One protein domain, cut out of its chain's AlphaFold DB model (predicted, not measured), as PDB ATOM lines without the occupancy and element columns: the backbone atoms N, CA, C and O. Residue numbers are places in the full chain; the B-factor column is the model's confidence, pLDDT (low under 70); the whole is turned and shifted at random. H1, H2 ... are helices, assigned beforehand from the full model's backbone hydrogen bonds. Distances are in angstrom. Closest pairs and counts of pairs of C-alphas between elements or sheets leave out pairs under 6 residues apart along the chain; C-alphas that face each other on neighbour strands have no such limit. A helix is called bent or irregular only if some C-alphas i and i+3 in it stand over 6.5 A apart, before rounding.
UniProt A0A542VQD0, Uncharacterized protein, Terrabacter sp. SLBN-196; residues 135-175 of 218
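What this domain is: This is residues 135 to 175 of the 218 residues of an uncharacterized protein of Terrabacter sp. SLBN-196 (UniProt A0A542VQD0). One long helix, H3, folds back along two short helices, H1 and H2, which follow each other in the chain and run nearly the same way, making a slanted two-row hairpin with its turn at residues 154 to 156. H2 packs on the part of H3 near that turn, while H1 lies on the same side of H3 as H2, toward the far end of H3. The printed part has 41 residues with three named helices, in the order H1, H2, H3, and no named strand; the class is all helix. It is compact, with a radius of gyration of the C-alphas of 10.1 A, and only just elongated, with spans of 29 by 18 by 10 A.

Where its parts are: H3, the longest helix, takes residues 157 to 173 and measures 25.3 A from first to last C-alpha. It begins at C-alpha 157 at (256.523, 309.399, 171.107) and ends at C-alpha 173 at (269.180, 288.488, 177.728). H3 is neither bent nor irregular, but only just: C-alphas 158 and 161 are 6.3 A apart. H2 takes residues 148 to 153, 8.6 A from first to last C-alpha. H1 takes residues 135 to 143, 12.0 A long, and begins at C-alpha 135 at (274.658, 287.586, 169.859).

How they stand to each other: H3 and H2 form a helical hairpin: they touch and run opposite ways at a steep tilt of 44 degrees. Their closest C-alphas are those of Val 152 and Gly 159, 5.1 A apart, and H3 touches H2 with residues 159 to 163 alone. H3 and H1 only just touch, with 3 pairs of C-alphas within 8 A; the closest are those of Leu 142 and Ala 170, 6.7 A apart. H3 touches H1 with residues 166 to 170 alone, and the two helices run opposite ways at a steep tilt of 43 degrees. H1 and H2 only just touch, with 3 pairs of C-alphas within 8 A, and touch only at the corner by their link. Their closest C-alphas are those of Ala 141 and Pro 148, 6.3 A apart. H1 and H2 run the same way at a shallow tilt of 17 degrees. In H1 and H2 every O i to N i+4 pair is within hydrogen-bond range; in H3, 11 of 13 are.

The domain as a whole: The two C-alphas farthest apart are those of Gly 156 and Glu 175, 29.6 A. The first and last printed C-alphas, of Asn 135 and Glu 175, are 13.1 A apart. The printed part has no cut. The link from H1 to H2, 4 residues, and the link from H2 to H3, 3 residues, are both tight. The mean pLDDT of the printed part of this model is 84.4, and no printed residue is under 70.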
ATOM      1  N   ASN A 135     274.684 287.124 168.472       83.56
ATOM      2  CA  ASN A 135     274.658 287.586 169.859       83.56
ATOM      3  C   ASN A 135     275.468 288.878 170.017       83.56
ATOM      4  O   ASN A 135     274.999 289.813 170.653       83.56
ATOM      5  N   GLY A 136     276.646 288.962 169.389       82.19
ATOM      6  CA  GLY A 136     277.441 290.191 169.358       82.19
ATOM      7  C   GLY A 136     276.709 291.327 168.644       82.19
ATOM      8  O   GLY A 136     276.624 292.425 169.178       82.19
ATOM      9  N   TYR A 137     276.110 291.048 167.481       83.75
ATOM     10  CA  TYR A 137     275.286 292.028 166.768       83.75
ATOM     11  C   TYR A 137     274.075 292.493 167.587       83.75
ATOM     12  O   TYR A 137     273.794 293.683 167.604       83.75
ATOM     13  N   LEU A 138     273.353 291.584 168.247       82.94
ATOM     14  CA  LEU A 138     272.180 291.917 169.054       82.94
ATOM     15  C   LEU A 138     272.577 292.761 170.260       82.94
ATOM     16  O   LEU A 138     271.955 293.789 170.480       82.94
ATOM     17  N   ARG A 139     273.634 292.388 170.991       81.44
ATOM     18  CA  ARG A 139     274.143 293.194 172.111       81.44
ATOM     19  C   ARG A 139     274.498 294.610 171.662       81.44
ATOM     20  O   ARG A 139     274.037 295.562 172.275       81.44
ATOM     21  N   GLU A 140     275.226 294.744 170.555       84.00
ATOM     22  CA  GLU A 140     275.542 296.046 169.955       84.00
ATOM     23  C   GLU A 140     274.265 296.805 169.549       84.00
ATOM     24  O   GLU A 140     274.070 297.952 169.925       84.00
ATOM     25  N   ALA A 141     273.347 296.166 168.821       83.94
ATOM     26  CA  ALA A 141     272.124 296.804 168.336       83.94
ATOM     27  C   ALA A 141     271.164 297.229 169.462       83.94
ATOM     28  O   ALA A 141     270.382 298.160 169.267       83.94
ATOM     29  N   LEU A 142     271.198 296.537 170.605       81.38
ATOM     30  CA  LEU A 142     270.373 296.824 171.778       81.38
ATOM     31  C   LEU A 142     270.997 297.895 172.682       81.38
ATOM     32  O   LEU A 142     270.253 298.704 173.237       81.38
ATOM     33  N   ALA A 143     272.327 297.910 172.814       78.19
ATOM     34  CA  ALA A 143     273.048 298.799 173.724       78.19
ATOM     35  C   ALA A 143     273.462 300.136 173.088       78.19
ATOM     36  O   ALA A 143     273.556 301.142 173.790       78.19
ATOM     37  N   SER A 144     273.726 300.159 171.781       79.38
ATOM     38  CA  SER A 144     274.301 301.331 171.126       79.38
ATOM     39  C   SER A 144     273.264 302.425 170.853       79.38
ATOM     40  O   SER A 144     272.112 302.163 170.504       79.38
ATOM     41  N   ASP A 145     273.688 303.684 170.972       79.00
ATOM     42  CA  ASP A 145     272.880 304.888 170.718       79.00
ATOM     43  C   ASP A 145     272.776 305.247 169.224       79.00
ATOM     44  O   ASP A 145     272.163 306.245 168.846       79.00
ATOM     45  N   HIS A 146     273.340 304.399 168.366       80.00
ATOM     46  CA  HIS A 146     273.336 304.489 166.913       80.00
ATOM     47  C   HIS A 146     272.833 303.188 166.269       80.00
ATOM     48  O   HIS A 146     272.932 302.103 166.840       80.00
ATOM     49  N   GLY A 147     272.312 303.281 165.040       78.88
ATOM     50  CA  GLY A 147     271.744 302.137 164.319       78.88
ATOM     51  C   GLY A 147     270.258 301.917 164.643       78.88
ATOM     52  O   GLY A 147     269.548 302.899 164.852       78.88
ATOM     53  N   PRO A 148     269.760 300.664 164.698       82.50
ATOM     54  CA  PRO A 148     268.323 300.392 164.813       82.50
ATOM     55  C   PRO A 148     267.647 301.077 166.006       82.50
ATOM     56  O   PRO A 148     266.504 301.512 165.897       82.50
ATOM     57  N   ARG A 149     268.351 301.217 167.136       86.62
ATOM     58  CA  ARG A 149     267.833 301.909 168.321       86.62
ATOM     59  C   ARG A 149     267.636 303.409 168.078       86.62
ATOM     60  O   ARG A 149     266.612 303.959 168.476       86.62
ATOM     61  N   ALA A 150     268.571 304.050 167.377       86.19
ATOM     62  CA  ALA A 150     268.446 305.448 166.965       86.19
ATOM     63  C   ALA A 150     267.311 305.639 165.951       86.19
ATOM     64  O   ALA A 150     266.553 306.602 166.061       86.19
ATOM     65  N   ASP A 151     267.152 304.696 165.016       87.56
ATOM     66  CA  ASP A 151     266.060 304.713 164.037       87.56
ATOM     67  C   ASP A 151     264.691 304.640 164.734       87.56
ATOM     68  O   ASP A 151     263.768 305.363 164.363       87.56
ATOM     69  N   VAL A 152     264.563 303.814 165.780       89.00
ATOM     70  CA  VAL A 152     263.346 303.749 166.606       89.00
ATOM     71  C   VAL A 152     263.166 305.028 167.426       89.00
ATOM     72  O   VAL A 152     262.062 305.566 167.469       89.00
ATOM     73  N   ALA A 153     264.225 305.553 168.048       87.56
ATOM     74  CA  ALA A 153     264.158 306.797 168.819       87.56
ATOM     75  C   ALA A 153     263.708 307.994 167.965       87.56
ATOM     76  O   ALA A 153     262.950 308.846 168.432       87.56
ATOM     77  N   ALA A 154     264.114 308.032 166.693       91.50
ATOM     78  CA  ALA A 154     263.721 309.066 165.741       91.50
ATOM     79  C   ALA A 154     262.209 309.087 165.434       91.50
ATOM     80  O   ALA A 154     261.713 310.089 164.918       91.50
ATOM     81  N   LEU A 155     261.460 308.034 165.789       91.75
ATOM     82  CA  LEU A 155     259.994 307.998 165.696       91.75
ATOM     83  C   LEU A 155     259.298 308.800 166.816       91.75
ATOM     84  O   LEU A 155     258.078 308.941 166.808       91.75
ATOM     85  N   GLY A 156     260.046 309.347 167.781       90.19
ATOM     86  CA  GLY A 156     259.506 310.213 168.829       90.19
ATOM     87  C   GLY A 156     258.622 309.457 169.822       90.19
ATOM     88  O   GLY A 156     259.014 308.414 170.342       90.19
ATOM     89  N   HIS A 157     257.431 309.987 170.113       87.06
ATOM     90  CA  HIS A 157     256.523 309.399 171.107       87.06
ATOM     91  C   HIS A 157     256.143 307.945 170.774       87.06
ATOM     92  O   HIS A 157     256.129 307.102 171.668       87.06
ATOM     93  N   ASP A 158     255.950 307.640 169.488       83.19
ATOM     94  CA  ASP A 158     255.621 306.291 169.011       83.19
ATOM     95  C   ASP A 158     256.797 305.311 169.182       83.19
ATOM     96  O   ASP A 158     256.599 304.111 169.373       83.19
ATOM     97  N   GLY A 159     258.034 305.818 169.165       89.94
ATOM     98  CA  GLY A 159     259.247 305.032 169.395       89.94
ATOM     99  C   GLY A 159     259.529 304.750 170.872       89.94
ATOM    100  O   GLY A 159     260.090 303.706 171.198       89.94
ATOM    101  N   ALA A 160     259.115 305.640 171.779       90.56
ATOM    102  CA  ALA A 160     259.428 305.540 173.207       90.56
ATOM    103  C   ALA A 160     258.874 304.258 173.854       90.56
ATOM    104  O   ALA A 160     259.574 303.605 174.627       90.56
ATOM    105  N   GLY A 161     257.647 303.862 173.499       89.69
ATOM    106  CA  GLY A 161     257.057 302.608 173.978       89.69
ATOM    107  C   GLY A 161     257.795 301.370 173.461       89.69
ATOM    108  O   GLY A 161     258.008 300.419 174.209       89.69
ATOM    109  N   LEU A 162     258.245 301.393 172.202       88.94
ATOM    110  CA  LEU A 162     259.012 300.292 171.621       88.94
ATOM    111  C   LEU A 162     260.408 300.177 172.247       88.94
ATOM    112  O   LEU A 162     260.855 299.069 172.523       88.94
ATOM    113  N   LEU A 163     261.076 301.301 172.519       90.44
ATOM    114  CA  LEU A 163     262.366 301.309 173.216       90.44
ATOM    115  C   LEU A 163     262.259 300.726 174.624       90.44
ATOM    116  O   LEU A 163     263.123 299.952 175.018       90.44
ATOM    117  N   HIS A 164     261.178 301.029 175.346       89.12
ATOM    118  CA  HIS A 164     260.945 300.447 176.664       89.12
ATOM    119  C   HIS A 164     260.822 298.915 176.609       89.12
ATOM    120  O   HIS A 164     261.495 298.224 177.368       89.12
ATOM    121  N   LEU A 165     260.049 298.379 175.658       86.75
ATOM    122  CA  LEU A 165     259.936 296.927 175.451       86.75
ATOM    123  C   LEU A 165     261.271 296.286 175.049       86.75
ATOM    124  O   LEU A 165     261.571 295.161 175.448       86.75
ATOM    125  N   ILE A 166     262.076 296.992 174.251       86.62
ATOM    126  CA  ILE A 166     263.422 296.554 173.875       86.62
ATOM    127  C   ILE A 166     264.329 296.483 175.110       86.62
ATOM    128  O   ILE A 166     265.066 295.510 175.246       86.62
ATOM    129  N   ASP A 167     264.257 297.465 176.011       87.31
ATOM    130  CA  ASP A 167     265.066 297.507 177.235       87.31
ATOM    131  C   ASP A 167     264.701 296.381 178.207       87.31
ATOM    132  O   ASP A 167     265.589 295.713 178.738       87.31
ATOM    133  N   GLU A 168     263.407 296.106 178.387       86.44
ATOM    134  CA  GLU A 168     262.947 294.976 179.202       86.44
ATOM    135  C   GLU A 168     263.408 293.628 178.626       86.44
ATOM    136  O   GLU A 168     263.907 292.758 179.350       86.44
ATOM    137  N   ALA A 169     263.291 293.455 177.305       81.62
ATOM    138  CA  ALA A 169     263.759 292.251 176.632       81.62
ATOM    139  C   ALA A 169     265.287 292.098 176.724       81.62
ATOM    140  O   ALA A 169     265.774 290.994 176.965       81.62
ATOM    141  N   ALA A 170     266.044 293.188 176.567       82.00
ATOM    142  CA  ALA A 170     267.502 293.186 176.662       82.00
ATOM    143  C   ALA A 170     267.988 292.818 178.069       82.00
ATOM    144  O   ALA A 170     268.891 291.994 178.192       82.00
ATOM    145  N   ALA A 171     267.345 293.335 179.121       82.88
ATOM    146  CA  ALA A 171     267.676 292.989 180.504       82.88
ATOM    147  C   ALA A 171     267.547 291.478 180.773       82.88
ATOM    148  O   ALA A 171     268.353 290.894 181.490       82.88
ATOM    149  N   SER A 172     266.575 290.823 180.132       78.50
ATOM    150  CA  SER A 172     266.379 289.372 180.242       78.50
ATOM    151  C   SER A 172     267.448 288.560 179.494       78.50
ATOM    152  O   SER A 172     267.665 287.390 179.802       78.50
ATOM    153  N   LEU A 173     268.116 289.147 178.493       75.88
ATOM    154  CA  LEU A 173     269.180 288.488 177.728       75.88
ATOM    155  C   LEU A 173     270.519 288.463 178.476       75.88
ATOM    156  O   LEU A 173     271.314 287.556 178.230       75.88
ATOM    157  N   ASP A 174     270.765 289.412 179.383       73.19
ATOM    158  CA  ASP A 174     272.000 289.467 180.179       73.19
ATOM    159  C   ASP A 174     272.122 288.289 181.160       73.19
ATOM    160  O   ASP A 174     273.226 287.885 181.523       73.19
ATOM    161  N   GLU A 175     270.995 287.680 181.534       77.25
ATOM    162  CA  GLU A 175     270.949 286.498 182.399       77.25
ATOM    163  C   GLU A 175     271.195 285.181 181.639       77.25
ATOM    164  O   GLU A 175     271.369 284.123 182.253       77.25
TER     165      GLU A 175